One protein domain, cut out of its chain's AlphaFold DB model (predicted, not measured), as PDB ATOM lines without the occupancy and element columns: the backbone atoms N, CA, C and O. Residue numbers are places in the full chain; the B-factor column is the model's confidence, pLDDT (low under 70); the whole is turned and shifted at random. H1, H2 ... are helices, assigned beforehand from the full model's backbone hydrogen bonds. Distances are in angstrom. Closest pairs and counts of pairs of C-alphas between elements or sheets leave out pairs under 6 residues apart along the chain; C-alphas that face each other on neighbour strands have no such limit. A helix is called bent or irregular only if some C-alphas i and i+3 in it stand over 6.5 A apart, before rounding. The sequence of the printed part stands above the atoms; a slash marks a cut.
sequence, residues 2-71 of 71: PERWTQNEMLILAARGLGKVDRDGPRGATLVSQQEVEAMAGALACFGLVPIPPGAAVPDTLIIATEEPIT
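This is residues 2 to 71 of the 71 residues of an uncharacterized protein of Yangia sp (UniProt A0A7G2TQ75). A long helix, H1, is crossed by a shorter one, H2, as an X, and a tail with no named element, residues 47 to 71, folds back past H1 near Pro 51 and then runs away to the chain's last residue. The printed part has 70 residues, with two named helices, H1 then H2, and no named strand; the class is all helix, though the helices hold only 34 residues, under half. It is only just compact, close to loose, with a radius of gyration of the C-alphas of 13.3 A, and elongated, spanning 46 by 27 by 26 A.

H1, residues 7 to 27, has a kink of 60 degrees near residue 21 and is irregular, with C-alphas 23 and 26 9.4 A apart. With residues 11 to 18 alone it touches H2, residues 34 to 46; the closest C-alphas, of Ala 14 and Met 40, are 4.9 A apart. They run opposite ways at a steep tilt of 54 degrees. Every O i to N i+4 pair is within hydrogen-bond range in H2, and 15 of 17 in H1.

H1 measures 27.0 A from C-alpha 7 at (200.413, 147.829, 154.176) to C-alpha 27. H2 measures 18.1 A and ends with C-alpha 46 at (192.943, 139.629, 161.358).

The C-alphas farthest apart, of Arg 27 and Thr 71, are 46.3 A apart. The printed part has no cut, and the H1 to H2 link is short. pLDDT is under 70 at residue 2 and residues 60 to 71.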
ATOM      1  N   PRO A   2     197.560 159.564 146.836       53.84
ATOM      2  CA  PRO A   2     198.701 158.665 146.953       53.84
ATOM      3  C   PRO A   2     198.628 157.962 148.311       53.84
ATOM      4  O   PRO A   2     198.217 158.567 149.306       53.84
ATOM      5  N   GLU A   3     198.955 156.678 148.331       76.00
ATOM      6  CA  GLU A   3     198.879 155.867 149.538       76.00
ATOM      7  C   GLU A   3     199.949 156.351 150.524       76.00
ATOM      8  O   GLU A   3     201.133 156.406 150.195       76.00
ATOM      9  N   ARG A   4     199.520 156.812 151.707       84.06
ATOM     10  CA  ARG A   4     200.413 157.438 152.701       84.06
ATOM     11  C   ARG A   4     201.445 156.448 153.250       84.06
ATOM     12  O   ARG A   4     202.522 156.873 153.656       84.06
ATOM     13  N   TRP A   5     201.087 155.167 153.274       85.69
ATOM     14  CA  TRP A   5     201.874 154.064 153.813       85.69
ATOM     15  C   TRP A   5     201.685 152.819 152.954       85.69
ATOM     16  O   TRP A   5     200.599 152.595 152.421       85.69
ATOM     17  N   THR A   6     202.707 151.973 152.897       89.62
ATOM     18  CA  THR A   6     202.532 150.571 152.506       89.62
ATOM     19  C   THR A   6     201.744 149.810 153.580       89.62
ATOM     20  O   THR A   6     201.701 150.210 154.748       89.62
ATOM     21  N   GLN A   7     201.148 148.667 153.220       88.31
ATOM     22  CA  GLN A   7     200.413 147.829 154.176       88.31
ATOM     23  C   GLN A   7     201.283 147.406 155.372       88.31
ATOM     24  O   GLN A   7     200.823 147.434 156.510       88.31
ATOM     25  N   ASN A   8     202.548 147.057 155.127       87.81
ATOM     26  CA  ASN A   8     203.478 146.655 156.182       87.81
ATOM     27  C   ASN A   8     203.782 147.821 157.139       87.81
ATOM     28  O   ASN A   8     203.672 147.675 158.354       87.81
ATOM     29  N   GLU A   9     204.076 149.011 156.606       90.19
ATOM     30  CA  GLU A   9     204.300 150.207 157.429       90.19
ATOM     31  C   GLU A   9     203.077 150.546 158.288       90.19
ATOM     32  O   GLU A   9     203.223 150.844 159.475       90.19
ATOM     33  N   MET A  10     201.874 150.445 157.720       93.00
ATOM     34  CA  MET A  10     200.627 150.643 158.460       93.00
ATOM     35  C   MET A  10     200.483 149.633 159.610       93.00
ATOM     36  O   MET A  10     200.168 150.034 160.731       93.00
ATOM     37  N   LEU A  11     200.741 148.343 159.368       92.50
ATOM     38  CA  LEU A  11     200.642 147.300 160.397       92.50
ATOM     39  C   LEU A  11     201.704 147.467 161.493       92.50
ATOM     40  O   LEU A  11     201.393 147.299 162.672       92.50
ATOM     41  N   ILE A  12     202.927 147.877 161.141       93.12
ATOM     42  CA  ILE A  12     203.981 148.193 162.118       93.12
ATOM     43  C   ILE A  12     203.566 149.379 162.995       93.12
ATOM     44  O   ILE A  12     203.747 149.344 164.216       93.12
ATOM     45  N   LEU A  13     203.002 150.433 162.396       93.94
ATOM     46  CA  LEU A  13     202.507 151.593 163.138       93.94
ATOM     47  C   LEU A  13     201.352 151.210 164.067       93.94
ATOM     48  O   LEU A  13     201.369 151.611 165.232       93.94
ATOM     49  N   ALA A  14     200.409 150.393 163.592       95.06
ATOM     50  CA  ALA A  14     199.316 149.870 164.406       95.06
ATOM     51  C   ALA A  14     199.836 149.037 165.588       95.06
ATOM     52  O   ALA A  14     199.444 149.270 166.731       95.06
ATOM     53  N   ALA A  15     200.785 148.129 165.341       95.25
ATOM     54  CA  ALA A  15     201.379 147.283 166.371       95.25
ATOM     55  C   ALA A  15     202.105 148.099 167.450       95.25
ATOM     56  O   ALA A  15     201.951 147.828 168.643       95.25
ATOM     57  N   ARG A  16     202.859 149.134 167.058       95.38
ATOM     58  CA  ARG A  16     203.525 150.048 168.004       95.38
ATOM     59  C   ARG A  16     202.536 150.934 168.757       95.38
ATOM     60  O   ARG A  16     202.710 151.167 169.954       95.38
ATOM     61  N   GLY A  17     201.527 151.448 168.054       95.31
ATOM     62  CA  GLY A  17     200.470 152.270 168.632       95.31
ATOM     63  C   GLY A  17     199.735 151.514 169.731       95.31
ATOM     64  O   GLY A  17     199.658 152.007 170.859       95.31
ATOM     65  N   LEU A  18     199.297 150.289 169.429       96.12
ATOM     66  CA  LEU A  18     198.602 149.436 170.385       96.12
ATOM     67  C   LEU A  18     199.522 148.973 171.520       96.12
ATOM     68  O   LEU A  18     199.140 149.084 172.676       96.12
ATOM     69  N   GLY A  19     200.777 148.606 171.236       95.88
ATOM     70  CA  GLY A  19     201.721 148.199 172.285       95.88
ATOM     71  C   GLY A  19     202.038 149.307 173.297       95.88
ATOM     72  O   GLY A  19     202.292 149.030 174.471       95.88
ATOM     73  N   LYS A  20     201.976 150.579 172.882       96.31
ATOM     74  CA  LYS A  20     202.034 151.725 173.803       96.31
ATOM     75  C   LYS A  20     200.768 151.820 174.662       96.31
ATOM     76  O   LYS A  20     200.879 152.050 175.863       96.31
ATOM     77  N   VAL A  21     199.586 151.664 174.061       96.75
ATOM     78  CA  VAL A  21     198.298 151.697 174.777       96.75
ATOM     79  C   VAL A  21     198.204 150.555 175.789       96.75
ATOM     80  O   VAL A  21     197.850 150.812 176.931       96.75
ATOM     81  N   ASP A  22     198.611 149.341 175.427       95.38
ATOM     82  CA  ASP A  22     198.603 148.186 176.333       95.38
ATOM     83  C   ASP A  22     199.519 148.403 177.543       95.38
ATOM     84  O   ASP A  22     199.163 148.077 178.675       95.38
ATOM     85  N   ARG A  23     200.701 148.995 177.318       96.19
ATOM     86  CA  ARG A  23     201.691 149.238 178.375       96.19
ATOM     87  C   ARG A  23     201.312 150.404 179.295       96.19
ATOM     88  O   ARG A  23     201.529 150.314 180.499       96.19
ATOM     89  N   ASP A  24     200.786 151.498 178.742       95.69
ATOM     90  CA  ASP A  24     200.492 152.734 179.490       95.69
ATOM     91  C   ASP A  24     199.005 152.903 179.864       95.69
ATOM     92  O   ASP A  24     198.630 153.872 180.537       95.69
ATOM     93  N   GLY A  25     198.139 151.996 179.410       93.00
ATOM     94  CA  GLY A  25     196.693 152.076 179.576       93.00
ATOM     95  C   GLY A  25     196.115 153.391 179.024       93.00
ATOM     96  O   GLY A  25     196.553 153.880 177.976       93.00
ATOM     97  N   PRO A  26     195.176 154.040 179.744       93.06
ATOM     98  CA  PRO A  26     194.561 155.300 179.311       93.06
ATOM     99  C   PRO A  26     195.553 156.429 178.990       93.06
ATOM    100  O   PRO A  26     195.259 157.290 178.164       93.06
ATOM    101  N   ARG A  27     196.750 156.435 179.598       92.81
ATOM    102  CA  ARG A  27     197.784 157.445 179.304       92.81
ATOM    103  C   ARG A  27     198.380 157.273 177.905       92.81
ATOM    104  O   ARG A  27     198.688 158.267 177.244       92.81
ATOM    105  N   GLY A  28     198.498 156.032 177.436       93.00
ATOM    106  CA  GLY A  28     198.981 155.715 176.091       93.00
ATOM    107  C   GLY A  28     198.000 156.128 174.990       93.00
ATOM    108  O   GLY A  28     198.429 156.416 173.870       93.00
ATOM    109  N   ALA A  29     196.708 156.227 175.315       94.81
ATOM    110  CA  ALA A  29     195.635 156.541 174.372       94.81
ATOM    111  C   ALA A  29     195.417 158.048 174.124       94.81
ATOM    112  O   ALA A  29     194.577 158.426 173.326       94.81
ATOM    113  N   THR A  30     196.185 158.939 174.755       93.69
ATOM    114  CA  THR A  30     195.962 160.405 174.715       93.69
ATOM    115  C   THR A  30     195.972 161.060 173.326       93.69
ATOM    116  O   THR A  30     195.489 162.180 173.187       93.69
ATOM    117  N   LEU A  31     196.515 160.389 172.306       93.00
ATOM    118  CA  LEU A  31     196.621 160.887 170.926       93.00
ATOM    119  C   LEU A  31     195.883 160.008 169.906       93.00
ATOM    120  O   LEU A  31     196.108 160.157 168.709       93.00
ATOM    121  N   VAL A  32     195.063 159.068 170.372       94.62
ATOM    122  CA  VAL A  32     194.276 158.173 169.522       94.62
ATOM    123  C   VAL A  32     192.868 158.053 170.088       94.62
ATOM    124  O   VAL A  32     192.653 157.992 171.296       94.62
ATOM    125  N   SER A  33     191.885 158.033 169.209       96.25
ATOM    126  CA  SER A  33     190.505 157.747 169.568       96.25
ATOM    127  C   SER A  33     190.317 156.262 169.881       96.25
ATOM    128  O   SER A  33     191.094 155.404 169.459       96.25
ATOM    129  N   GLN A  34     189.227 155.940 170.577       95.31
ATOM    130  CA  GLN A  34     188.840 154.551 170.818       95.31
ATOM    131  C   GLN A  34     188.657 153.767 169.507       95.31
ATOM    132  O   GLN A  34     189.105 152.632 169.411       95.31
ATOM    133  N   GLN A  35     188.072 154.389 168.481       97.38
ATOM    134  CA  GLN A  35     187.861 153.755 167.174       97.38
ATOM    135  C   GLN A  35     189.186 153.416 166.486       97.38
ATOM    136  O   GLN A  35     189.316 152.360 165.879       97.38
ATOM    137  N   GLU A  36     190.194 154.284 166.602       96.56
ATOM    138  CA  GLU A  36     191.532 153.995 166.079       96.56
ATOM    139  C   GLU A  36     192.197 152.853 166.850       96.56
ATOM    140  O   GLU A  36     192.844 152.006 166.241       96.56
ATOM    141  N   VAL A  37     192.009 152.781 168.173       96.88
ATOM    142  CA  VAL A  37     192.493 151.654 168.988       96.88
ATOM    143  C   VAL A  37     191.834 150.341 168.564       96.88
ATOM    144  O   VAL A  37     192.535 149.354 168.347       96.88
ATOM    145  N   GLU A  38     190.516 150.338 168.380       97.25
ATOM    146  CA  GLU A  38     189.759 149.178 167.896       97.25
ATOM    147  C   GLU A  38     190.188 148.770 166.480       97.25
ATOM    148  O   GLU A  38     190.385 147.585 166.217       97.25
ATOM    149  N   ALA A  39     190.415 149.736 165.583       96.81
ATOM    150  CA  ALA A  39     190.902 149.476 164.231       96.81
ATOM    151  C   ALA A  39     192.319 148.880 164.229       96.81
ATOM    152  O   ALA A  39     192.578 147.927 163.493       96.81
ATOM    153  N   MET A  40     193.224 149.389 165.075       96.88
ATOM    154  CA  MET A  40     194.557 148.806 165.254       96.88
ATOM    155  C   MET A  40     194.452 147.369 165.772       96.88
ATOM    156  O   MET A  40     195.042 146.469 165.182       96.88
ATOM    157  N   ALA A  41     193.668 147.136 166.829       96.25
ATOM    158  CA  ALA A  41     193.478 145.807 167.410       96.25
ATOM    159  C   ALA A  41     192.875 144.814 166.407       96.25
ATOM    160  O   ALA A  41     193.384 143.703 166.260       96.25
ATOM    161  N   GLY A  42     191.839 145.229 165.676       96.12
ATOM    162  CA  GLY A  42     191.190 144.417 164.652       96.12
ATOM    163  C   GLY A  42     192.131 144.074 163.501       96.12
ATOM    164  O   GLY A  42     192.200 142.916 163.099       96.12
ATOM    165  N   ALA A  43     192.914 145.043 163.016       93.56
ATOM    166  CA  ALA A  43     193.910 144.788 161.981       93.56
ATOM    167  C   ALA A  43     194.939 143.746 162.447       93.56
ATOM    168  O   ALA A  43     195.167 142.761 161.749       93.56
ATOM    169  N   LEU A  44     195.515 143.910 163.642       93.12
ATOM    170  CA  LEU A  44     196.483 142.943 164.166       93.12
ATOM    171  C   LEU A  44     195.861 141.550 164.334       93.12
ATOM    172  O   LEU A  44     196.464 140.571 163.903       93.12
ATOM    173  N   ALA A  45     194.641 141.462 164.872       92.44
ATOM    174  CA  ALA A  45     193.935 140.196 165.048       92.44
ATOM    175  C   ALA A  45     193.672 139.477 163.714       92.44
ATOM    176  O   ALA A  45     193.950 138.284 163.601       92.44
ATOM    177  N   CYS A  46     193.202 140.195 162.687       90.62
ATOM    178  CA  CYS A  46     192.943 139.629 161.358       90.62
ATOM    179  C   CYS A  46     194.208 139.096 160.673       90.62
ATOM    180  O   CYS A  46     194.128 138.155 159.888       90.62
ATOM    181  N   PHE A  47     195.367 139.692 160.959       87.06
ATOM    182  CA  PHE A  47     196.647 139.315 160.360       87.06
ATOM    183  C   PHE A  47     197.510 138.419 161.264       87.06
ATOM    184  O   PHE A  47     198.657 138.144 160.921       87.06
ATOM    185  N   GLY A  48     196.987 137.962 162.410       86.75
ATOM    186  CA  GLY A  48     197.729 137.109 163.347       86.75
ATOM    187  C   GLY A  48     198.935 137.803 163.992       86.75
ATOM    188  O   GLY A  48     199.905 137.148 164.371       86.75
ATOM    189  N   LEU A  49     198.898 139.131 164.091       89.94
ATOM    190  CA  LEU A  49     199.977 139.952 164.624       89.94
ATOM    191  C   LEU A  49     199.738 140.295 166.091       89.94
ATOM    192  O   LEU A  49     198.605 140.358 166.567       89.94
ATOM    193  N   VAL A  50     200.829 140.580 166.797       91.44
ATOM    194  CA  VAL A  50     200.796 141.013 168.195       91.44
ATOM    195  C   VAL A  50     201.243 142.468 168.330       91.44
ATOM    196  O   VAL A  50     202.043 142.947 167.518       91.44
ATOM    197  N   PRO A  51     200.767 143.187 169.358       94.38
ATOM    198  CA  PRO A  51     201.276 144.511 169.694       94.38
ATOM    199  C   PRO A  51     202.788 144.492 169.952       94.38
ATOM    200  O   PRO A  51     203.327 143.523 170.485       94.38
ATOM    201  N   ILE A  52     203.474 145.584 169.607       94.81
ATOM    202  CA  ILE A  52     204.917 145.756 169.823       94.81
ATOM    203  C   ILE A  52     205.114 146.714 171.002       94.81
ATOM    204  O   ILE A  52     204.900 147.923 170.842       94.81
ATOM    205  N   PRO A  53     205.541 146.222 172.182       93.69
ATOM    206  CA  PRO A  53     205.805 147.076 173.329       93.69
ATOM    207  C   PRO A  53     206.877 148.132 173.022       93.69
ATOM    208  O   PRO A  53     207.786 147.893 172.218       93.69
ATOM    209  N   PRO A  54     206.846 149.299 173.682       92.88
ATOM    210  CA  PRO A  54     207.870 150.314 173.472       92.88
ATOM    211  C   PRO A  54     209.274 149.784 173.799       92.88
ATOM    212  O   PRO A  54     209.510 149.283 174.895       92.88
ATOM    213  N   GLY A  55     210.206 149.923 172.853       91.56
ATOM    214  CA  GLY A  55     211.579 149.413 172.969       91.56
ATOM    215  C   GLY A  55     211.779 147.974 172.482       91.56
ATOM    216  O   GLY A  55     212.924 147.553 172.345       91.56
ATOM    217  N   ALA A  56     210.709 147.236 172.167       90.56
ATOM    218  CA  ALA A  56     210.824 145.919 171.550       90.56
ATOM    219  C   ALA A  56     211.241 146.017 170.071       90.56
ATOM    220  O   ALA A  56     210.942 147.000 169.377       90.56
ATOM    221  N   ALA A  57     211.932 144.979 169.595       85.19
ATOM    222  CA  ALA A  57     212.280 144.828 168.188       85.19
ATOM    223  C   ALA A  57     211.022 144.578 167.343       85.19
ATOM    224  O   ALA A  57     210.075 143.930 167.792       85.19
ATOM    225  N   VAL A  58     211.020 145.095 166.115       79.44
ATOM    226  CA  VAL A  58     210.002 144.746 165.115       79.44
ATOM    227  C   VAL A  58     210.456 143.446 164.454       79.44
ATOM    228  O   VAL A  58     211.620 143.380 164.065       79.44
ATOM    229  N   PRO A  59     209.596 142.425 164.324       71.00
ATOM    230  CA  PRO A  59     209.933 141.240 163.547       71.00
ATOM    231  C   PRO A  59     210.212 141.614 162.086       71.00
ATOM    232  O   PRO A  59     209.434 142.350 161.482       71.00
ATOM    233  N   ASP A  60     211.282 141.071 161.502       67.31
ATOM    234  CA  ASP A  60     211.671 141.353 160.109       67.31
ATOM    235  C   ASP A  60     210.661 140.810 159.079       67.31
ATOM    236  O   ASP A  60     210.706 141.152 157.899       67.31
ATOM    237  N   THR A  61     209.744 139.934 159.496       65.56
ATOM    238  CA  THR A  61     208.730 139.330 158.626       65.56
ATOM    239  C   THR A  61     207.409 139.191 159.369       65.56
ATOM    240  O   THR A  61     207.337 138.556 160.422       65.56
ATOM    241  N   LEU A  62     206.352 139.766 158.795       62.22
ATOM    242  CA  LEU A  62     204.975 139.535 159.215       62.22
ATOM    243  C   LEU A  62     204.461 138.309 158.454       62.22
ATOM    244  O   LEU A  62     204.314 138.358 157.233       62.22
ATOM    245  N   ILE A  63     204.227 137.196 159.150       59.59
ATOM    246  CA  ILE A  63     203.642 136.001 158.530       59.59
ATOM    247  C   ILE A  63     202.137 136.235 158.415       59.59
ATOM    248  O   ILE A  63     201.388 135.980 159.352       59.59
ATOM    249  N   ILE A  64     201.699 136.730 157.261       58.41
ATOM    250  CA  ILE A  64     200.283 136.782 156.899       58.41
ATOM    251  C   ILE A  64     199.987 135.506 156.109       58.41
ATOM    252  O   ILE A  64     200.187 135.457 154.899       58.41
ATOM    253  N   ALA A  65     199.565 134.448 156.799       57.16
ATOM    254  CA  ALA A  65     199.012 133.269 156.143       57.16
ATOM    255  C   ALA A  65     197.501 133.478 155.986       57.16
ATOM    256  O   ALA A  65     196.733 133.228 156.910       57.16
ATOM    257  N   THR A  66     197.067 133.984 154.833       55.00
ATOM    258  CA  THR A  66     195.658 133.895 154.441       55.00
ATOM    259  C   THR A  66     195.458 132.539 153.781       55.00
ATOM    260  O   THR A  66     195.942 132.329 152.669       55.00
ATOM    261  N   GLU A  67     194.792 131.603 154.455       61.34
ATOM    262  CA  GLU A  67     194.286 130.413 153.771       61.34
ATOM    263  C   GLU A  67     193.253 130.874 152.731       61.34
ATOM    264  O   GLU A  67     192.300 131.582 153.068       61.34
ATOM    265  N   GLU A  68     193.459 130.533 151.455       61.97
ATOM    266  CA  GLU A  68     192.408 130.710 150.452       61.97
ATOM    267  C   GLU A  68     191.216 129.825 150.849       61.97
ATOM    268  O   GLU A  68     191.419 128.661 151.212       61.97
ATOM    269  N   PRO A  69     189.975 130.342 150.810       60.53
ATOM    270  CA  PRO A  69     188.813 129.539 151.146       60.53
ATOM    271  C   PRO A  69     188.735 128.355 150.178       60.53
ATOM    272  O   PRO A  69     188.654 128.535 148.961       60.53
ATOM    273  N   ILE A  70     188.764 127.141 150.732       65.00
ATOM    274  CA  ILE A  70     188.539 125.902 149.986       65.00
ATOM    275  C   ILE A  70     187.142 126.018 149.360       65.00
ATOM    276  O   ILE A  70     186.144 126.066 150.082       65.00
ATOM    277  N   THR A  71     187.102 126.164 148.032       62.28
ATOM    278  CA  THR A  71     185.871 126.272 147.230       62.28
ATOM    279  C   THR A  71     185.220 124.909 147.049       62.28
ATOM    280  O   THR A  71     185.971 123.925 146.858       62.28
TER     281      THR A  71